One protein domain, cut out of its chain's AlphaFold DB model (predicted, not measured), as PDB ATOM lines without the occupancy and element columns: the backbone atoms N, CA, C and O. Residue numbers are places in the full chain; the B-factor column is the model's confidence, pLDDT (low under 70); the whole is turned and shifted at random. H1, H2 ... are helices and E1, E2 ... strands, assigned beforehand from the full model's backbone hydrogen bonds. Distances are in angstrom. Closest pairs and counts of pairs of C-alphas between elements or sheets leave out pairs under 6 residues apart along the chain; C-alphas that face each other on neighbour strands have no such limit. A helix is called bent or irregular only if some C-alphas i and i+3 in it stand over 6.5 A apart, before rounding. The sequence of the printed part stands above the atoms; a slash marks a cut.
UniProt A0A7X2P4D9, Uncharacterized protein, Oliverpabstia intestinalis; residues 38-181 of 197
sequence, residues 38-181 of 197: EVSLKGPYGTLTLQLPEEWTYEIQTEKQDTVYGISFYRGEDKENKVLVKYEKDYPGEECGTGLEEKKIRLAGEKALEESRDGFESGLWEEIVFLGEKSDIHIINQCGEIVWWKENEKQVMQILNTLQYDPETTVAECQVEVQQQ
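What this domain is: This is residues 38 to 181 of the 197 residues of an uncharacterized protein of Oliverpabstia intestinalis (UniProt A0A7X2P4D9). A strongly twisted sheet of seven strands curls round one helix, H1, and at its E3, E4, E5 end it lies partly face to face with a smaller sheet of four strands, E10, E2, E1 and E11, as a sandwich with strands crossed at 39 degrees. The other end, with E8, E7 and E6, reaches away from the smaller sheet. The 144 printed residues include eleven named strands and one named helix, in the order E1 to E9, H1, E10, E11. Both sheets, E3-E4-E5-E9-E8-E7-E6 and E10-E2-E1-E11, are antiparallel and the class is mostly strand. The whole is compact, with a radius of gyration of the C-alphas of 14.8 A, and spans 39 by 34 by 29 A.

How they stand to each other: Look in the larger sheet, strand beside strand, for E3 at residues 56 to 62, E4 at 68 to 75, E5 at 83 to 88, E9 at 137 to 141, E8 at 127 to 130, E7 at 110 to 117 and E6 at 100 to 107. E3 E4 E5 and E6 E7 E8 E9 are meanders, each strand the antiparallel neighbour of the one before. In the hairpin of E3 and E4, N 59 and O 72 are 2.9 A apart; from E5 to E9, N 86 and O 138 are 2.8 A apart; in the hairpin of E6 and E7, N 103 and O 114 are 2.8 A apart. E6 bends by 55 degrees at residue 104. H1, residues 146 to 160, is on one face of this sheet, making two layers, helix and sheet; H1 and E4 are near each other, with 10 pairs of C-alphas within 10 A. H1 is irregular, C-alphas 151 and 154 being 7.8 A apart, and 9 of 11 O i to N i+4 pairs are within hydrogen-bond range. Now find the smaller sheet: E10 at residues 164 to 166, E2 at 46 to 52, E1 at 38 to 43, E11 at 175 to 180. N 49 and O 164 are 3.0 A apart between E2 and E10, N 41 and O 48 2.8 A in the hairpin of E1 and E2, N 40 and O 177 2.9 A between E1 and E11. The facing parts of the two sheets are 9.7 A centre to centre; the closest C-alphas of E1 and E4, Gly 43 and Tyr 69, are 7.0 A apart.

Where its parts are: Find C-alpha 38 at (-33.567, -25.515, -37.289), where E1 begins. E4 runs 23.6 A to C-alpha 75 at (-23.448, -15.642, -44.120), E7 22.6 A, H1 18.7 A; E11 ends at C-alpha 180, (-29.708, -26.672, -32.294).

The domain as a whole: The C-alphas farthest apart, Thr 98 and Gln 181, are 45.5 A apart. The printed part has no cut, and E5 to E6 is a long link of 11 residues. Residues 64 to 66, 92 to 97, 119 and 181 have pLDDT under 70.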
ATOM      1  N   GLU A  38     -32.216 -25.600 -36.752       94.88
ATOM      2  CA  GLU A  38     -33.567 -25.515 -37.289       94.88
ATOM      3  C   GLU A  38     -34.247 -24.270 -36.719       94.88
ATOM      4  O   GLU A  38     -34.285 -24.066 -35.502       94.88
ATOM      5  N   VAL A  39     -34.757 -23.421 -37.607       96.00
ATOM      6  CA  VAL A  39     -35.499 -22.210 -37.258       96.00
ATOM      7  C   VAL A  39     -36.935 -22.403 -37.704       96.00
ATOM      8  O   VAL A  39     -37.181 -22.587 -38.894       96.00
ATOM      9  N   SER A  40     -37.868 -22.332 -36.758       96.44
ATOM     10  CA  SER A  40     -39.304 -22.406 -37.008       96.44
ATOM     11  C   SER A  40     -39.974 -21.094 -36.609       96.44
ATOM     12  O   SER A  40     -39.960 -20.709 -35.440       96.44
ATOM     13  N   LEU A  41     -40.566 -20.402 -37.578       95.62
ATOM     14  CA  LEU A  41     -41.328 -19.172 -37.389       95.62
ATOM     15  C   LEU A  41     -42.817 -19.479 -37.527       95.62
ATOM     16  O   LEU A  41     -43.324 -19.673 -38.632       95.62
ATOM     17  N   LYS A  42     -43.509 -19.515 -36.391       94.75
ATOM     18  CA  LYS A  42     -44.958 -19.702 -36.309       94.75
ATOM     19  C   LYS A  42     -45.624 -18.345 -36.497       94.75
ATOM     20  O   LYS A  42     -45.257 -17.403 -35.800       94.75
ATOM     21  N   GLY A  43     -46.596 -18.258 -37.395       92.94
ATOM     22  CA  GLY A  43     -47.412 -17.068 -37.626       92.94
ATOM     23  C   GLY A  43     -48.908 -17.399 -37.674       92.94
ATOM     24  O   GLY A  43     -49.300 -18.558 -37.497       92.94
ATOM     25  N   PRO A  44     -49.770 -16.404 -37.927       92.94
ATOM     26  CA  PRO A  44     -51.225 -16.602 -37.963       92.94
ATOM     27  C   PRO A  44     -51.717 -17.415 -39.157       92.94
ATOM     28  O   PRO A  44     -52.854 -17.879 -39.139       92.94
ATOM     29  N   TYR A  45     -50.870 -17.609 -40.166       93.38
ATOM     30  CA  TYR A  45     -51.206 -18.336 -41.386       93.38
ATOM     31  C   TYR A  45     -50.346 -19.582 -41.594       93.38
ATOM     32  O   TYR A  45     -50.320 -20.137 -42.682       93.38
ATOM     33  N   GLY A  46     -49.638 -20.032 -40.563       94.75
ATOM     34  CA  GLY A  46     -48.870 -21.270 -40.598       94.75
ATOM     35  C   GLY A  46     -47.455 -21.087 -40.080       94.75
ATOM     36  O   GLY A  46     -47.057 -20.011 -39.626       94.75
ATOM     37  N   THR A  47     -46.668 -22.147 -40.180       96.56
ATOM     38  CA  THR A  47     -45.294 -22.196 -39.685       96.56
ATOM     39  C   THR A  47     -44.314 -22.369 -40.836       96.56
ATOM     40  O   THR A  47     -44.446 -23.304 -41.621       96.56
ATOM     41  N   LEU A  48     -43.327 -21.475 -40.922       97.62
ATOM     42  CA  LEU A  48     -42.176 -21.599 -41.818       97.62
ATOM     43  C   LEU A  48     -41.028 -22.269 -41.067       97.62
ATOM     44  O   LEU A  48     -40.655 -21.793 -39.996       97.62
ATOM     45  N   THR A  49     -40.424 -23.303 -41.647       98.06
ATOM     46  CA  THR A  49     -39.257 -23.974 -41.055       98.06
ATOM     47  C   THR A  49     -38.109 -24.055 -42.053       98.06
ATOM     48  O   THR A  49     -38.304 -24.434 -43.209       98.06
ATOM     49  N   LEU A  50     -36.900 -23.709 -41.603       97.69
ATOM     50  CA  LEU A  50     -35.657 -23.776 -42.375       97.69
ATOM     51  C   LEU A  50     -34.549 -24.450 -41.569       97.69
ATOM     52  O   LEU A  50     -34.439 -24.248 -40.359       97.69
ATOM     53  N   GLN A  51     -33.673 -25.176 -42.261       96.75
ATOM     54  CA  GLN A  51     -32.438 -25.700 -41.691       96.75
ATOM     55  C   GLN A  51     -31.232 -24.898 -42.178       96.75
ATOM     56  O   GLN A  51     -30.964 -24.785 -43.376       96.75
ATOM     57  N   LEU A  52     -30.484 -24.365 -41.218       94.88
ATOM     58  CA  LEU A  52     -29.323 -23.515 -41.420       94.88
ATOM     59  C   LEU A  52     -28.044 -24.238 -40.972       94.88
ATOM     60  O   LEU A  52     -28.008 -24.813 -39.879       94.88
ATOM     61  N   PRO A  53     -26.977 -24.218 -41.784       93.38
ATOM     62  CA  PRO A  53     -25.642 -24.625 -41.357       93.38
ATOM     63  C   PRO A  53     -25.067 -23.662 -40.308       93.38
ATOM     64  O   PRO A  53     -25.462 -22.503 -40.252       93.38
ATOM     65  N   GLU A  54     -24.084 -24.117 -39.526       88.00
ATOM     66  CA  GLU A  54     -23.528 -23.374 -38.374       88.00
ATOM     67  C   GLU A  54     -23.014 -21.967 -38.724       88.00
ATOM     68  O   GLU A  54     -23.143 -21.033 -37.940       88.00
ATOM     69  N   GLU A  55     -22.460 -21.792 -39.924       90.94
ATOM     70  CA  GLU A  55     -21.895 -20.511 -40.362       90.94
ATOM     71  C   GLU A  55     -22.946 -19.486 -40.824       90.94
ATOM     72  O   GLU A  55     -22.589 -18.368 -41.203       90.94
ATOM     73  N   TRP A  56     -24.227 -19.859 -40.842       94.69
ATOM     74  CA  TRP A  56     -25.316 -19.010 -41.313       94.69
ATOM     75  C   TRP A  56     -26.060 -18.373 -40.146       94.69
ATOM     76  O   TRP A  56     -26.367 -19.009 -39.143       94.69
ATOM     77  N   THR A  57     -26.374 -17.094 -40.305       94.38
ATOM     78  CA  THR A  57     -27.187 -16.321 -39.366       94.38
ATOM     79  C   THR A  57     -28.565 -16.078 -39.968       94.38
ATOM     80  O   THR A  57     -28.727 -16.115 -41.190       94.38
ATOM     81  N   TYR A  58     -29.555 -15.823 -39.113       95.00
ATOM     82  CA  TYR A  58     -30.904 -15.468 -39.530       95.00
ATOM     83  C   TYR A  58     -31.449 -14.250 -38.785       95.00
ATOM     84  O   TYR A  58     -31.018 -13.924 -37.678       95.00
ATOM     85  N   GLU A  59     -32.430 -13.601 -39.401       95.56
ATOM     86  CA  GLU A  59     -33.231 -12.530 -38.814       95.56
ATOM     87  C   GLU A  59     -34.713 -12.806 -39.077       95.56
ATOM     88  O   GLU A  59     -35.087 -13.279 -40.150       95.56
ATOM     89  N   ILE A  60     -35.558 -12.505 -38.092       93.75
ATOM     90  CA  ILE A  60     -37.011 -12.619 -38.223       93.75
ATOM     91  C   ILE A  60     -37.567 -11.271 -38.672       93.75
ATOM     92  O   ILE A  60     -37.234 -10.235 -38.095       93.75
ATOM     93  N   GLN A  61     -38.430 -11.295 -39.682       89.62
ATOM     94  CA  GLN A  61     -39.174 -10.131 -40.147       89.62
ATOM     95  C   GLN A  61     -40.657 -10.332 -39.845       89.62
ATOM     96  O   GLN A  61     -41.223 -11.370 -40.182       89.62
ATOM     97  N   THR A  62     -41.281  -9.343 -39.211       85.88
ATOM     98  CA  THR A  62     -42.724  -9.311 -38.954       85.88
ATOM     99  C   THR A  62     -43.262  -7.919 -39.249       85.88
ATOM    100  O   THR A  62     -42.611  -6.910 -38.962       85.88
ATOM    101  N   GLU A  63     -44.463  -7.850 -39.816       79.31
ATOM    102  CA  GLU A  63     -45.186  -6.592 -39.990       79.31
ATOM    103  C   GLU A  63     -46.335  -6.466 -38.988       79.31
ATOM    104  O   GLU A  63     -46.914  -7.452 -38.548       79.31
ATOM    105  N   LYS A  64     -46.713  -5.226 -38.644       63.66
ATOM    106  CA  LYS A  64     -47.716  -4.926 -37.600       63.66
ATOM    107  C   LYS A  64     -49.117  -5.497 -37.848       63.66
ATOM    108  O   LYS A  64     -49.948  -5.405 -36.952       63.66
ATOM    109  N   GLN A  65     -49.414  -5.956 -39.062       61.47
ATOM    110  CA  GLN A  65     -50.727  -6.495 -39.426       61.47
ATOM    111  C   GLN A  65     -50.732  -8.030 -39.514       61.47
ATOM    112  O   GLN A  65     -51.745  -8.593 -39.911       61.47
ATOM    113  N   ASP A  66     -49.620  -8.693 -39.158       67.31
ATOM    114  CA  ASP A  66     -49.401 -10.150 -39.141       67.31
ATOM    115  C   ASP A  66     -49.774 -10.906 -40.441       67.31
ATOM    116  O   ASP A  66     -49.749 -12.133 -40.496       67.31
ATOM    117  N   THR A  67     -50.080 -10.194 -41.527       82.44
ATOM    118  CA  THR A  67     -50.284 -10.746 -42.877       82.44
ATOM    119  C   THR A  67     -48.981 -11.060 -43.590       82.44
ATOM    120  O   THR A  67     -49.006 -11.733 -44.617       82.44
ATOM    121  N   VAL A  68     -47.862 -10.584 -43.037       90.44
ATOM    122  CA  VAL A  68     -46.518 -10.759 -43.577       90.44
ATOM    123  C   VAL A  68     -45.564 -11.129 -42.449       90.44
ATOM    124  O   VAL A  68     -45.450 -10.414 -41.446       90.44
ATOM    125  N   TYR A  69     -44.858 -12.240 -42.628       94.00
ATOM    126  CA  TYR A  69     -43.779 -12.665 -41.743       94.00
ATOM    127  C   TYR A  69     -42.758 -13.502 -42.509       94.00
ATOM    128  O   TYR A  69     -43.083 -14.139 -43.509       94.00
ATOM    129  N   GLY A  70     -41.505 -13.510 -42.063       96.00
ATOM    130  CA  GLY A  70     -40.457 -14.206 -42.794       96.00
ATOM    131  C   GLY A  70     -39.158 -14.409 -42.034       96.00
ATOM    132  O   GLY A  70     -38.920 -13.833 -40.972       96.00
ATOM    133  N   ILE A  71     -38.313 -15.249 -42.622       97.44
ATOM    134  CA  ILE A  71     -36.982 -15.595 -42.136       97.44
ATOM    135  C   ILE A  71     -35.979 -15.139 -43.194       97.44
ATOM    136  O   ILE A  71     -35.934 -15.678 -44.301       97.44
ATOM    137  N   SER A  72     -35.159 -14.148 -42.857       97.31
ATOM    138  CA  SER A  72     -33.960 -13.831 -43.628       97.31
ATOM    139  C   SER A  72     -32.801 -14.692 -43.170       97.31
ATOM    140  O   SER A  72     -32.647 -14.902 -41.973       97.31
ATOM    141  N   PHE A  73     -31.943 -15.118 -44.090       97.12
ATOM    142  CA  PHE A  73     -30.689 -15.788 -43.767       97.12
ATOM    143  C   PHE A  73     -29.538 -15.263 -44.625       97.12
ATOM    144  O   PHE A  73     -29.714 -14.875 -45.783       97.12
ATOM    145  N   TYR A  74     -28.351 -15.227 -44.029       96.19
ATOM    146  CA  TYR A  74     -27.128 -14.719 -44.645       96.19
ATOM    147  C   TYR A  74     -25.896 -15.334 -43.980       96.19
ATOM    148  O   TYR A  74     -25.979 -15.966 -42.922       96.19
ATOM    149  N   ARG A  75     -24.737 -15.150 -44.610       93.62
ATOM    150  CA  ARG A  75     -23.448 -15.642 -44.120       93.62
ATOM    151  C   ARG A  75     -22.458 -14.495 -44.036       93.62
ATOM    152  O   ARG A  75     -22.336 -13.713 -44.977       93.62
ATOM    153  N   GLY A  76     -21.703 -14.468 -42.941       88.62
ATOM    154  CA  GLY A  76     -20.753 -13.402 -42.640       88.62
ATOM    155  C   GLY A  76     -21.393 -12.243 -41.876       88.62
ATOM    156  O   GLY A  76     -22.491 -12.361 -41.338       88.62
ATOM    157  N   GLU A  77     -20.667 -11.131 -41.793       81.62
ATOM    158  CA  GLU A  77     -21.087  -9.943 -41.035       81.62
ATOM    159  C   GLU A  77     -21.983  -8.997 -41.844       81.62
ATOM    160  O   GLU A  77     -22.674  -8.159 -41.266       81.62
ATOM    161  N   ASP A  78     -21.972  -9.134 -43.170       80.94
ATOM    162  CA  ASP A  78     -22.756  -8.298 -44.066       80.94
ATOM    163  C   ASP A  78     -24.210  -8.779 -44.142       80.94
ATOM    164  O   ASP A  78     -24.507  -9.885 -44.593       80.94
ATOM    165  N   LYS A  79     -25.112  -7.913 -43.683       85.62
ATOM    166  CA  LYS A  79     -26.555  -8.155 -43.605       85.62
ATOM    167  C   LYS A  79     -27.321  -7.629 -44.817       85.62
ATOM    168  O   LYS A  79     -28.548  -7.773 -44.858       85.62
ATOM    169  N   GLU A  80     -26.637  -6.958 -45.741       88.56
ATOM    170  CA  GLU A  80     -27.223  -6.472 -46.988       88.56
ATOM    171  C   GLU A  80     -27.365  -7.635 -47.975       88.56
ATOM    172  O   GLU A  80     -28.416  -7.802 -48.585       88.56
ATOM    173  N   ASN A  81     -26.366  -8.522 -48.030       92.62
ATOM    174  CA  ASN A  81     -26.389  -9.724 -48.858       92.62
ATOM    175  C   ASN A  81     -27.110 -10.891 -48.168       92.62
ATOM    176  O   ASN A  81     -26.499 -11.714 -47.482       92.62
ATOM    177  N   LYS A  82     -28.429 -10.969 -48.359       95.56
ATOM    178  CA  LYS A  82     -29.283 -11.984 -47.730       95.56
ATOM    179  C   LYS A  82     -30.377 -12.504 -48.648       95.56
ATOM    180  O   LYS A  82     -30.702 -11.906 -49.669       95.56
ATOM    181  N   VAL A  83     -30.974 -13.613 -48.233       97.56
ATOM    182  CA  VAL A  83     -32.175 -14.176 -48.851       97.56
ATOM    183  C   VAL A  83     -33.289 -14.198 -47.816       97.56
ATOM    184  O   VAL A  83     -33.058 -14.573 -46.668       97.56
ATOM    185  N   LEU A  84     -34.486 -13.772 -48.207       97.50
ATOM    186  CA  LEU A  84     -35.671 -13.722 -47.356       97.50
ATOM    187  C   LEU A  84     -36.689 -14.754 -47.833       97.50
ATOM    188  O   LEU A  84     -37.144 -14.671 -48.965       97.50
ATOM    189  N   VAL A  85     -37.081 -15.678 -46.958       98.00
ATOM    190  CA  VAL A  85     -38.274 -16.511 -47.146       98.00
ATOM    191  C   VAL A  85     -39.433 -15.840 -46.427       98.00
ATOM    192  O   VAL A  85     -39.388 -15.683 -45.206       98.00
ATOM    193  N   LYS A  86     -40.452 -15.428 -47.173       94.62
ATOM    194  CA  LYS A  86     -41.566 -14.614 -46.689       94.62
ATOM    195  C   LYS A  86     -42.881 -15.337 -46.936       94.62
ATOM    196  O   LYS A  86     -43.116 -15.801 -48.044       94.62
ATOM    197  N   TYR A  87     -43.731 -15.396 -45.921       94.69
ATOM    198  CA  TYR A  87     -45.158 -15.614 -46.100       94.69
ATOM    199  C   TYR A  87     -45.833 -14.257 -46.306       94.69
ATOM    200  O   TYR A  87     -45.606 -13.333 -45.519       94.69
ATOM    201  N   GLU A  88     -46.671 -14.147 -47.330       91.62
ATOM    202  CA  GLU A  88     -47.560 -13.010 -47.539       91.62
ATOM    203  C   GLU A  88     -48.920 -13.511 -48.002       91.62
ATOM    204  O   GLU A  88     -49.050 -14.147 -49.045       91.62
ATOM    205  N   LYS A  89     -49.945 -13.223 -47.201       87.75
ATOM    206  CA  LYS A  89     -51.303 -13.649 -47.510       87.75
ATOM    207  C   LYS A  89     -51.819 -12.974 -48.779       87.75
ATOM    208  O   LYS A  89     -51.753 -11.751 -48.885       87.75
ATOM    209  N   ASP A  90     -52.464 -13.767 -49.637       82.50
ATOM    210  CA  ASP A  90     -53.118 -13.298 -50.861       82.50
ATOM    211  C   ASP A  90     -52.134 -12.541 -51.774       82.50
ATOM    212  O   ASP A  90     -52.514 -11.551 -52.408       82.50
ATOM    213  N   TYR A  91     -50.865 -12.977 -51.817       75.44
ATOM    214  CA  TYR A  91     -49.850 -12.319 -52.634       75.44
ATOM    215  C   TYR A  91     -50.318 -12.267 -54.095       75.44
ATOM    216  O   TYR A  91     -50.557 -13.309 -54.713       75.44
ATOM    217  N   PRO A  92     -50.472 -11.066 -54.678       66.88
ATOM    218  CA  PRO A  92     -51.072 -10.926 -56.000       66.88
ATOM    219  C   PRO A  92     -50.157 -11.408 -57.137       66.88
ATOM    220  O   PRO A  92     -50.593 -11.417 -58.291       66.88
ATOM    221  N   GLY A  93     -48.911 -11.795 -56.837       66.12
ATOM    222  CA  GLY A  93     -47.844 -11.836 -57.828       66.12
ATOM    223  C   GLY A  93     -47.394 -10.422 -58.177       66.12
ATOM    224  O   GLY A  93     -48.161  -9.460 -58.065       66.12
ATOM    225  N   GLU A  94     -46.161 -10.264 -58.646       63.62
ATOM    226  CA  GLU A  94     -45.831  -9.031 -59.344       63.62
ATOM    227  C   GLU A  94     -46.525  -9.024 -60.719       63.62
ATOM    228  O   GLU A  94     -46.552 -10.026 -61.438       63.62
ATOM    229  N   GLU A  95     -47.127  -7.889 -61.087       60.66
ATOM    230  CA  GLU A  95     -47.857  -7.750 -62.349       60.66
ATOM    231  C   GLU A  95     -46.961  -8.120 -63.547       60.66
ATOM    232  O   GLU A  95     -45.758  -7.842 -63.565       60.66
ATOM    233  N   CYS A  96     -47.551  -8.745 -64.572       57.50
ATOM    234  CA  CYS A  96     -46.864  -9.178 -65.787       57.50
ATOM    235  C   CYS A  96     -46.336  -7.984 -66.609       57.50
ATOM    236  O   CYS A  96     -46.923  -7.545 -67.598       57.50
ATOM    237  N   GLY A  97     -45.207  -7.425 -66.180       62.25
ATOM    238  CA  GLY A  97     -44.476  -6.378 -66.879       62.25
ATOM    239  C   GLY A  97     -43.639  -6.921 -68.039       62.25
ATOM    240  O   GLY A  97     -43.278  -8.097 -68.095       62.25
ATOM    241  N   THR A  98     -43.288  -6.046 -68.979       70.62
ATOM    242  CA  THR A  98     -42.249  -6.341 -69.975       70.62
ATOM    243  C   THR A  98     -40.897  -6.505 -69.279       70.62
ATOM    244  O   THR A  98     -40.542  -5.639 -68.482       70.62
ATOM    245  N   GLY A  99     -40.147  -7.562 -69.603       79.75
ATOM    246  CA  GLY A  99     -38.789  -7.778 -69.082       79.75
ATOM    247  C   GLY A  99     -38.671  -8.790 -67.942       79.75
ATOM    248  O   GLY A  99     -37.628  -8.839 -67.305       79.75
ATOM    249  N   LEU A 100     -39.718  -9.573 -67.660       86.56
ATOM    250  CA  LEU A 100     -39.647 -10.718 -66.749       86.56
ATOM    251  C   LEU A 100     -39.121 -11.956 -67.492       86.56
ATOM    252  O   LEU A 100     -39.732 -12.409 -68.464       86.56
ATOM    253  N   GLU A 101     -38.011 -12.512 -67.018       88.81
ATOM    254  CA  GLU A 101     -37.536 -13.840 -67.390       88.81
ATOM    255  C   GLU A 101     -37.913 -14.848 -66.300       88.81
ATOM    256  O   GLU A 101     -37.652 -14.631 -65.119       88.81
ATOM    257  N   GLU A 102     -38.509 -15.971 -66.709       91.25
ATOM    258  CA  GLU A 102     -38.939 -17.041 -65.808       91.25
ATOM    259  C   GLU A 102     -38.206 -18.344 -66.132       91.25
ATOM    260  O   GLU A 102     -38.218 -18.845 -67.266       91.25
ATOM    261  N   LYS A 103     -37.639 -18.973 -65.107       93.19
ATOM    262  CA  LYS A 103     -37.003 -20.285 -65.201       93.19
ATOM    263  C   LYS A 103     -37.700 -21.273 -64.278       93.19
ATOM    264  O   LYS A 103     -37.722 -21.140 -63.062       93.19
ATOM    265  N   LYS A 104     -38.246 -22.338 -64.866       95.94
ATOM    266  CA  LYS A 104     -38.899 -23.417 -64.111       95.94
ATOM    267  C   LYS A 104     -37.868 -24.226 -63.334       95.94
ATOM    268  O   LYS A 104     -36.972 -24.823 -63.934       95.94
ATOM    269  N   ILE A 105     -38.063 -24.327 -62.026       96.56
ATOM    270  CA  ILE A 105     -37.217 -25.106 -61.121       96.56
ATOM    271  C   ILE A 105     -38.055 -26.066 -60.267       96.56
ATOM    272  O   ILE A 105     -39.291 -26.066 -60.285       96.56
ATOM    273  N   ARG A 106     -37.359 -26.927 -59.523       96.88
ATOM    274  CA  ARG A 106     -37.928 -27.659 -58.392       96.88
ATOM    275  C   ARG A 106     -37.193 -27.247 -57.133       96.88
ATOM    276  O   ARG A 106     -35.967 -27.294 -57.118       96.88
ATOM    277  N   LEU A 107     -37.944 -26.890 -56.104       97.62
ATOM    278  CA  LEU A 107     -37.416 -26.436 -54.826       97.62
ATOM    279  C   LEU A 107     -38.311 -26.967 -53.711       97.62
ATOM    280  O   LEU A 107     -39.528 -26.979 -53.876       97.62
ATOM    281  N   ALA A 108     -37.727 -27.451 -52.614       96.75
ATOM    282  CA  ALA A 108     -38.478 -27.907 -51.436       96.75
ATOM    283  C   ALA A 108     -39.619 -28.899 -51.774       96.75
ATOM    284  O   ALA A 108     -40.721 -28.846 -51.229       96.75
ATOM    285  N   GLY A 109     -39.364 -29.790 -52.742       96.06
ATOM    286  CA  GLY A 109     -40.327 -30.789 -53.225       96.06
ATOM    287  C   GLY A 109     -41.369 -30.288 -54.237       96.06
ATOM    288  O   GLY A 109     -42.016 -31.108 -54.890       96.06
ATOM    289  N   GLU A 110     -41.483 -28.981 -54.459       96.19
ATOM    290  CA  GLU A 110     -42.507 -28.367 -55.307       96.19
ATOM    291  C   GLU A 110     -41.949 -27.776 -56.604       96.19
ATOM    292  O   GLU A 110     -40.739 -27.661 -56.807       96.19
ATOM    293  N   LYS A 111     -42.852 -27.466 -57.541       96.94
ATOM    294  CA  LYS A 111     -42.516 -26.684 -58.734       96.94
ATOM    295  C   LYS A 111     -42.512 -25.208 -58.353       96.94
ATOM    296  O   LYS A 111     -43.447 -24.757 -57.698       96.94
ATOM    297  N   ALA A 112     -41.515 -24.482 -58.830       96.31
ATOM    298  CA  ALA A 112     -41.401 -23.048 -58.628       96.31
ATOM    299  C   ALA A 112     -40.879 -22.364 -59.897       96.31
ATOM    300  O   ALA A 112     -40.370 -23.034 -60.810       96.31
ATOM    301  N   LEU A 113     -41.030 -21.048 -59.953       94.19
ATOM    302  CA  LEU A 113     -40.420 -20.183 -60.954       94.19
ATOM    303  C   LEU A 113     -39.327 -19.372 -60.274       94.19
ATOM    304  O   LEU A 113     -39.561 -18.784 -59.230       94.19
ATOM    305  N   GLU A 114     -38.137 -19.408 -60.853       93.94
ATOM    306  CA  GLU A 114     -37.049 -18.477 -60.586       93.94
ATOM    307  C   GLU A 114     -37.242 -17.291 -61.535       93.94
ATOM    308  O   GLU A 114     -37.235 -17.475 -62.755       93.94
ATOM    309  N   GLU A 115     -37.479 -16.114 -60.974       92.12
ATOM    310  CA  GLU A 115     -37.870 -14.898 -61.679       92.12
ATOM    311  C   GLU A 115     -36.748 -13.861 -61.617       92.12
ATOM    312  O   GLU A 115     -36.134 -13.636 -60.572       92.12
ATOM    313  N   SER A 116     -36.455 -13.233 -62.754       89.38
ATOM    314  CA  SER A 116     -35.472 -12.152 -62.859       89.38
ATOM    315  C   SER A 116     -35.943 -11.092 -63.844       89.38
ATOM    316  O   SER A 116     -36.405 -11.433 -64.935       89.38
ATOM    317  N   ARG A 117     -35.801  -9.813 -63.489       84.75
ATOM    318  CA  ARG A 117     -36.201  -8.688 -64.344       84.75
ATOM    319  C   ARG A 117     -35.034  -8.021 -65.071       84.75
ATOM    320  O   ARG A 117     -33.888  -8.035 -64.616       84.75
ATOM    321  N   ASP A 118     -35.351  -7.366 -66.188       75.19
ATOM    322  CA  ASP A 118     -34.428  -6.495 -66.921       75.19
ATOM    323  C   ASP A 118     -33.761  -5.469 -65.983       75.19
ATOM    324  O   ASP A 118     -34.426  -4.655 -65.342       75.19
ATOM    325  N   GLY A 119     -32.426  -5.476 -65.937       69.56
ATOM    326  CA  GLY A 119     -31.631  -4.602 -65.065       69.56
ATOM    327  C   GLY A 119     -31.108  -5.277 -63.796       69.56
ATOM    328  O   GLY A 119     -30.235  -4.704 -63.142       69.56
ATOM    329  N   PHE A 120     -31.561  -6.495 -63.491       72.81
ATOM    330  CA  PHE A 120     -30.963  -7.334 -62.458       72.81
ATOM    331  C   PHE A 120     -29.635  -7.941 -62.944       72.81
ATOM    332  O   PHE A 120     -29.428  -8.153 -64.146       72.81
ATOM    333  N   GLU A 121     -28.683  -8.175 -62.035       75.38
ATOM    334  CA  GLU A 121     -27.363  -8.669 -62.436       75.38
ATOM    335  C   GLU A 121     -27.468 -10.094 -63.001       75.38
ATOM    336  O   GLU A 121     -27.973 -11.010 -62.356       75.38
ATOM    337  N   SER A 122     -26.977 -10.279 -64.230       71.06
ATOM    338  CA  SER A 122     -27.054 -11.554 -64.950       71.06
ATOM    339  C   SER A 122     -26.535 -12.720 -64.101       71.06
ATOM    340  O   SER A 122     -25.355 -12.767 -63.746       71.06
ATOM    341  N   GLY A 123     -27.390 -13.721 -63.888       75.00
ATOM    342  CA  GLY A 123     -27.079 -14.915 -63.095       75.00
ATOM    343  C   GLY A 123     -27.524 -14.838 -61.634       75.00
ATOM    344  O   GLY A 123     -27.314 -15.804 -60.903       75.00
ATOM    345  N   LEU A 124     -28.143 -13.732 -61.223       86.25
ATOM    346  CA  LEU A 124     -28.933 -13.645 -60.005       86.25
ATOM    347  C   LEU A 124     -30.417 -13.734 -60.376       86.25
ATOM    348  O   LEU A 124     -30.850 -13.166 -61.374       86.25
ATOM    349  N   TRP A 125     -31.192 -14.440 -59.563       92.19
ATOM    350  CA  TRP A 125     -32.649 -14.348 -59.571       92.19
ATOM    351  C   TRP A 125     -33.099 -13.351 -58.514       92.19
ATOM    352  O   TRP A 125     -32.415 -13.208 -57.502       92.19
ATOM    353  N   GLU A 126     -34.208 -12.669 -58.764       91.69
ATOM    354  CA  GLU A 126     -34.792 -11.653 -57.884       91.69
ATOM    355  C   GLU A 126     -35.789 -12.295 -56.919       91.69
ATOM    356  O   GLU A 126     -35.710 -12.090 -55.706       91.69
ATOM    357  N   GLU A 127     -36.659 -13.154 -57.450       93.19
ATOM    358  CA  GLU A 127     -37.699 -13.826 -56.682       93.19
ATOM    359  C   GLU A 127     -37.813 -15.309 -57.066       93.19
ATOM    360  O   GLU A 127     -37.517 -15.715 -58.192       93.19
ATOM    361  N   ILE A 128     -38.234 -16.148 -56.117       95.19
ATOM    362  CA  ILE A 128     -38.755 -17.483 -56.402       95.19
ATOM    363  C   ILE A 128     -40.180 -17.583 -55.873       95.19
ATOM    364  O   ILE A 128     -40.414 -17.390 -54.677       95.19
ATOM    365  N   VAL A 129     -41.096 -17.982 -56.756       94.00
ATOM    366  CA  VAL A 129     -42.517 -18.185 -56.448       94.00
ATOM    367  C   VAL A 129     -42.915 -19.648 -56.639       94.00
ATOM    368  O   VAL A 129     -42.569 -20.288 -57.640       94.00
ATOM    369  N   PHE A 130     -43.631 -20.221 -55.673       94.81
ATOM    370  CA  PHE A 130     -44.112 -21.602 -55.762       94.81
ATOM    371  C   PHE A 130     -45.425 -21.693 -56.542       94.81
ATOM    372  O   PHE A 130     -46.313 -20.858 -56.425       94.81
ATOM    373  N   LEU A 131     -45.582 -22.771 -57.311       92.44
ATOM    374  CA  LEU A 131     -46.769 -23.019 -58.142       92.44
ATOM    375  C   LEU A 131     -47.761 -24.002 -57.497       92.44
ATOM    376  O   LEU A 131     -48.600 -24.579 -58.195       92.44
ATOM    377  N   GLY A 132     -47.594 -24.284 -56.205       90.69
ATOM    378  CA  GLY A 132     -48.289 -25.347 -55.484       90.69
ATOM    379  C   GLY A 132     -48.854 -24.891 -54.143       90.69
ATOM    380  O   GLY A 132     -49.401 -23.795 -54.023       90.69
ATOM    381  N   GLU A 133     -48.736 -25.759 -53.141       90.25
ATOM    382  CA  GLU A 133     -49.269 -25.538 -51.791       90.25
ATOM    383  C   GLU A 133     -48.556 -24.381 -51.080       90.25
ATOM    384  O   GLU A 133     -49.149 -23.717 -50.238       90.25
ATOM    385  N   LYS A 134     -47.306 -24.094 -51.463       93.25
ATOM    386  CA  LYS A 134     -46.508 -22.974 -50.939       93.25
ATOM    387  C   LYS A 134     -46.712 -21.658 -51.704       93.25
ATOM    388  O   LYS A 134     -45.821 -20.823 -51.689       93.25
ATOM    389  N   SER A 135     -47.825 -21.472 -52.416       91.75
ATOM    390  CA  SER A 135     -48.021 -20.316 -53.316       91.75
ATOM    391  C   SER A 135     -48.081 -18.949 -52.626       91.75
ATOM    392  O   SER A 135     -47.754 -17.973 -53.281       91.75
ATOM    393  N   ASP A 136     -48.413 -18.882 -51.332       93.19
ATOM    394  CA  ASP A 136     -48.311 -17.655 -50.509       93.19
ATOM    395  C   ASP A 136     -46.884 -17.421 -49.953       93.19
ATOM    396  O   ASP A 136     -46.650 -16.520 -49.141       93.19
ATOM    397  N   ILE A 137     -45.920 -18.276 -50.320       94.44
ATOM    398  CA  ILE A 137     -44.521 -18.162 -49.909       94.44
ATOM    399  C   ILE A 137     -43.670 -17.694 -51.076       94.44
ATOM    400  O   ILE A 137     -43.610 -18.319 -52.135       94.44
ATOM    401  N   HIS A 138     -42.913 -16.643 -50.797       92.50
ATOM    402  CA  HIS A 138     -42.060 -15.951 -51.743       92.50
ATOM    403  C   HIS A 138     -40.646 -15.902 -51.198       92.50
ATOM    404  O   HIS A 138     -40.426 -15.653 -50.007       92.50
ATOM    405  N   ILE A 139     -39.674 -16.162 -52.061       96.31
ATOM    406  CA  ILE A 139     -38.265 -16.096 -51.692       96.31
ATOM    407  C   ILE A 139     -37.651 -14.922 -52.432       96.31
ATOM    408  O   ILE A 139     -37.586 -14.945 -53.652       96.31
ATOM    409  N   ILE A 140     -37.166 -13.928 -51.698       94.81
ATOM    410  CA  ILE A 140     -36.603 -12.700 -52.260       94.81
ATOM    411  C   ILE A 140     -35.085 -12.742 -52.110       94.81
ATOM    412  O   ILE A 140     -34.565 -12.909 -51.000       94.81
ATOM    413  N   ASN A 141     -34.369 -12.567 -53.218       94.69
ATOM    414  CA  ASN A 141     -32.923 -12.403 -53.217       94.69
ATOM    415  C   ASN A 141     -32.568 -10.930 -53.047       94.69
ATOM    416  O   ASN A 141     -32.759 -10.120 -53.948       94.69
ATOM    417  N   GLN A 142     -32.017 -10.578 -51.892       92.75
ATOM    418  CA  GLN A 142     -31.589  -9.210 -51.603       92.75
ATOM    419  C   GLN A 142     -30.082  -9.028 -51.836       92.75
ATOM    420  O   GLN A 142     -29.518  -8.011 -51.447       92.75
ATOM    421  N   CYS A 143     -29.411 -10.005 -52.456       89.44
ATOM    422  CA  CYS A 143     -27.985  -9.935 -52.741       89.44
ATOM    423  C   CYS A 143     -27.668  -8.834 -53.764       89.44
ATOM    424  O   CYS A 143     -28.089  -8.901 -54.916       89.44
ATOM    425  N   GLY A 144     -26.878  -7.847 -53.337       82.75
ATOM    426  CA  GLY A 144     -26.347  -6.785 -54.195       82.75
ATOM    427  C   GLY A 144     -24.929  -7.054 -54.704       82.75
ATOM    428  O   GLY A 144     -24.425  -6.295 -55.529       82.75
ATOM    429  N   GLU A 145     -24.264  -8.110 -54.219       87.12
ATOM    430  CA  GLU A 145     -22.876  -8.426 -54.563       87.12
ATOM    431  C   GLU A 145     -22.705  -9.807 -55.213       87.12
ATOM    432  O   GLU A 145     -22.716 -10.854 -54.562       87.12
ATOM    433  N   ILE A 146     -22.375  -9.815 -56.506       86.88
ATOM    434  CA  ILE A 146     -22.140 -11.047 -57.274       86.88
ATOM    435  C   ILE A 146     -21.023 -11.944 -56.715       86.88
ATOM    436  O   ILE A 146     -21.010 -13.152 -56.958       86.88
ATOM    437  N   VAL A 147     -20.051 -11.370 -55.995       90.19
ATOM    438  CA  VAL A 147     -18.964 -12.139 -55.367       90.19
ATOM    439  C   VAL A 147     -19.519 -12.979 -54.224       90.19
ATOM    440  O   VAL A 147     -19.285 -14.187 -54.206       90.19
ATOM    441  N   TRP A 148     -20.312 -12.367 -53.337       92.25
ATOM    442  CA  TRP A 148     -20.991 -13.078 -52.260       92.25
ATOM    443  C   TRP A 148     -21.894 -14.173 -52.826       92.25
ATOM    444  O   TRP A 148     -21.839 -15.315 -52.364       92.25
ATOM    445  N   TRP A 149     -22.662 -13.865 -53.875       92.06
ATOM    446  CA  TRP A 149     -23.532 -14.856 -54.502       92.06
ATOM    447  C   TRP A 149     -22.756 -16.059 -55.033       92.06
ATOM    448  O   TRP A 149     -23.067 -17.193 -54.684       92.06
ATOM    449  N   LYS A 150     -21.696 -15.840 -55.817       91.44
ATOM    450  CA  LYS A 150     -20.894 -16.933 -56.395       91.44
ATOM    451  C   LYS A 150     -20.283 -17.854 -55.341       91.44
ATOM    452  O   LYS A 150     -20.069 -19.036 -55.609       91.44
ATOM    453  N   GLU A 151     -19.980 -17.323 -54.162       92.62
ATOM    454  CA  GLU A 151     -19.449 -18.105 -53.047       92.62
ATOM    455  C   GLU A 151     -20.531 -18.910 -52.315       92.62
ATOM    456  O   GLU A 151     -20.235 -19.986 -51.786       92.62
ATOM    457  N   ASN A 152     -21.775 -18.421 -52.297       93.81
ATOM    458  CA  ASN A 152     -22.819 -18.919 -51.403       93.81
ATOM    459  C   ASN A 152     -24.030 -19.557 -52.099       93.81
ATOM    460  O   ASN A 152     -24.716 -20.348 -51.456       93.81
ATOM    461  N   GLU A 153     -24.262 -19.309 -53.393       94.06
ATOM    462  CA  GLU A 153     -25.422 -19.763 -54.183       94.06
ATOM    463  C   GLU A 153     -25.772 -21.227 -53.910       94.06
ATOM    464  O   GLU A 153     -26.903 -21.566 -53.572       94.06
ATOM    465  N   LYS A 154     -24.781 -22.120 -54.000       94.88
ATOM    466  CA  LYS A 154     -25.009 -23.553 -53.794       94.88
ATOM    467  C   LYS A 154     -25.603 -23.847 -52.414       94.88
ATOM    468  O   LYS A 154     -26.508 -24.669 -52.311       94.88
ATOM    469  N   GLN A 155     -25.087 -23.206 -51.368       95.50
ATOM    470  CA  GLN A 155     -25.532 -23.435 -49.995       95.50
ATOM    471  C   GLN A 155     -26.854 -22.714 -49.710       95.50
ATOM    472  O   GLN A 155     -27.699 -23.291 -49.033       95.50
ATOM    473  N   VAL A 156     -27.081 -21.538 -50.308       96.88
ATOM    474  CA  VAL A 156     -28.391 -20.865 -50.330       96.88
ATOM    475  C   VAL A 156     -29.452 -21.811 -50.877       96.88
ATOM    476  O   VAL A 156     -30.432 -22.095 -50.197       96.88
ATOM    477  N   MET A 157     -29.238 -22.373 -52.069       97.06
ATOM    478  CA  MET A 157     -30.211 -23.280 -52.682       97.06
ATOM    479  C   MET A 157     -30.406 -24.563 -51.861       97.06
ATOM    480  O   MET A 157     -31.505 -25.112 -51.838       97.06
ATOM    481  N   GLN A 158     -29.374 -25.036 -51.152       97.38
ATOM    482  CA  GLN A 158     -29.501 -26.163 -50.220       97.38
ATOM    483  C   GLN A 158     -30.360 -25.815 -48.998       97.38
ATOM    484  O   GLN A 158     -31.238 -26.606 -48.666       97.38
ATOM    485  N   ILE A 159     -30.159 -24.641 -48.383       98.00
ATOM    486  CA  ILE A 159     -30.993 -24.123 -47.286       98.00
ATOM    487  C   ILE A 159     -32.445 -24.007 -47.747       98.00
ATOM    488  O   ILE A 159     -33.337 -24.568 -47.118       98.00
ATOM    489  N   LEU A 160     -32.685 -23.352 -48.885       98.25
ATOM    490  CA  LEU A 160     -34.030 -23.181 -49.436       98.25
ATOM    491  C   LEU A 160     -34.709 -24.519 -49.739       98.25
ATOM    492  O   LEU A 160     -35.917 -24.655 -49.579       98.25
ATOM    493  N   ASN A 161     -33.947 -25.543 -50.126       98.06
ATOM    494  CA  ASN A 161     -34.499 -26.873 -50.358       98.06
ATOM    495  C   ASN A 161     -34.917 -27.603 -49.064       98.06
ATOM    496  O   ASN A 161     -35.575 -28.637 -49.152       98.06
ATOM    497  N   THR A 162     -34.556 -27.083 -47.885       97.69
ATOM    498  CA  THR A 162     -35.046 -27.572 -46.583       97.69
ATOM    499  C   THR A 162     -36.343 -26.909 -46.132       97.69
ATOM    500  O   THR A 162     -36.911 -27.345 -45.134       97.69
ATOM    501  N   LEU A 163     -36.813 -25.888 -46.858       98.38
ATOM    502  CA  LEU A 163     -38.018 -25.141 -46.521       98.38
ATOM    503  C   LEU A 163     -39.222 -26.069 -46.343       98.38
ATOM    504  O   LEU A 163     -39.612 -26.800 -47.255       98.38
ATOM    505  N   GLN A 164     -39.850 -25.968 -45.179       97.38
ATOM    506  CA  GLN A 164     -41.149 -26.558 -44.899       97.38
ATOM    507  C   GLN A 164     -42.150 -25.462 -44.563       97.38
ATOM    508  O   GLN A 164     -41.795 -24.410 -44.027       97.38
ATOM    509  N   TYR A 165     -43.404 -25.739 -44.894       96.94
ATOM    510  CA  TYR A 165     -44.528 -24.893 -44.545       96.94
ATOM    511  C   TYR A 165     -45.662 -25.770 -44.043       96.94
ATOM    512  O   TYR A 165     -46.073 -26.699 -44.740       96.94
ATOM    513  N   ASP A 166     -46.122 -25.476 -42.835       96.44
ATOM    514  CA  ASP A 166     -47.274 -26.122 -42.221       96.44
ATOM    515  C   ASP A 166     -48.386 -25.082 -42.010       96.44
ATOM    516  O   ASP A 166     -48.270 -24.264 -41.092       96.44
ATOM    517  N   PRO A 167     -49.449 -25.080 -42.835       94.00
ATOM    518  CA  PRO A 167     -50.555 -24.135 -42.693       94.00
ATOM    519  C   PRO A 167     -51.448 -24.428 -41.475       94.00
ATOM    520  O   PRO A 167     -52.223 -23.563 -41.071       94.00
ATOM    521  N   GLU A 168     -51.353 -25.617 -40.870       94.19
ATOM    522  CA  GLU A 168     -52.226 -26.031 -39.763       94.19
ATOM    523  C   GLU A 168     -51.716 -25.524 -38.404       94.19
ATOM    524  O   GLU A 168     -52.502 -25.221 -37.500       94.19
ATOM    525  N   THR A 169     -50.397 -25.383 -38.248       92.25
ATOM    526  CA  THR A 169     -49.792 -24.850 -37.021       92.25
ATOM    527  C   THR A 169     -49.755 -23.323 -37.059       92.25
ATOM    528  O   THR A 169     -48.858 -22.721 -37.653       92.25
ATOM    529  N   THR A 170     -50.717 -22.695 -36.378       91.81
ATOM    530  CA  THR A 170     -50.912 -21.235 -36.352       91.81
ATOM    531  C   THR A 170     -50.849 -20.650 -34.939       91.81
ATOM    532  O   THR A 170     -51.165 -21.308 -33.946       91.81
ATOM    533  N   VAL A 171     -50.443 -19.383 -34.841       90.25
ATOM    534  CA  VAL A 171     -50.425 -18.584 -33.604       90.25
ATOM    535  C   VAL A 171     -50.903 -17.164 -33.895       90.25
ATOM    536  O   VAL A 171     -50.653 -16.644 -34.973       90.25
ATOM    537  N   ALA A 172     -51.582 -16.516 -32.945       86.94
ATOM    538  CA  ALA A 172     -52.121 -15.169 -33.164       86.94
ATOM    539  C   ALA A 172     -51.031 -14.110 -33.405       86.94
ATOM    540  O   ALA A 172     -51.234 -13.199 -34.195       86.94
ATOM    541  N   GLU A 173     -49.888 -14.254 -32.736       87.19
ATOM    542  CA  GLU A 173     -48.722 -13.382 -32.872       87.19
ATOM    543  C   GLU A 173     -47.510 -14.239 -33.222       87.19
ATOM    544  O   GLU A 173     -47.385 -15.360 -32.720       87.19
ATOM    545  N   CYS A 174     -46.610 -13.710 -34.052       88.94
ATOM    546  CA  CYS A 174     -45.459 -14.468 -34.525       88.94
ATOM    547  C   CYS A 174     -44.547 -14.937 -33.378       88.94
ATOM    548  O   CYS A 174     -44.159 -14.155 -32.507       88.94
ATOM    549  N   GLN A 175     -44.154 -16.211 -33.406       89.31
ATOM    550  CA  GLN A 175     -43.268 -16.832 -32.418       89.31
ATOM    551  C   GLN A 175     -42.143 -17.589 -33.117       89.31
ATOM    552  O   GLN A 175     -42.389 -18.352 -34.050       89.31
ATOM    553  N   VAL A 176     -40.911 -17.409 -32.641       91.19
ATOM    554  CA  VAL A 176     -39.742 -18.138 -33.142       91.19
ATOM    555  C   VAL A 176     -39.356 -19.260 -32.183       91.19
ATOM    556  O   VAL A 176     -39.233 -19.053 -30.976       91.19
ATOM    557  N   GLU A 177     -39.148 -20.447 -32.735       90.69
ATOM    558  CA  GLU A 177     -38.590 -21.608 -32.053       90.69
ATOM    559  C   GLU A 177     -37.295 -22.017 -32.757       90.69
ATOM    560  O   GLU A 177     -37.228 -22.061 -33.985       90.69
ATOM    561  N   VAL A 178     -36.249 -22.282 -31.973       89.19
ATOM    562  CA  VAL A 178     -34.907 -22.571 -32.484       89.19
ATOM    563  C   VAL A 178     -34.416 -23.859 -31.855       89.19
ATOM    564  O   VAL A 178     -34.338 -23.957 -30.629       89.19
ATOM    565  N   GLN A 179     -34.052 -24.828 -32.690       85.00
ATOM    566  CA  GLN A 179     -33.482 -26.095 -32.248       85.00
ATOM    567  C   GLN A 179     -32.067 -26.235 -32.802       85.00
ATOM    568  O   GLN A 179     -31.847 -26.190 -34.011       85.00
ATOM    569  N   GLN A 180     -31.089 -26.390 -31.911       80.81
ATOM    570  CA  GLN A 180     -29.708 -26.672 -32.294       80.81
ATOM    571  C   GLN A 180     -29.512 -28.184 -32.376       80.81
ATOM    572  O   GLN A 180     -29.774 -28.901 -31.408       80.81
ATOM    573  N   GLN A 181     -29.038 -28.671 -33.519       68.12
ATOM    574  CA  GLN A 181     -28.613 -30.055 -33.656       68.12
ATOM    575  C   GLN A 181     -27.262 -30.207 -32.959       68.12
ATOM    576  O   GLN A 181     -26.234 -29.736 -33.437       68.12
TER     577      GLN A 181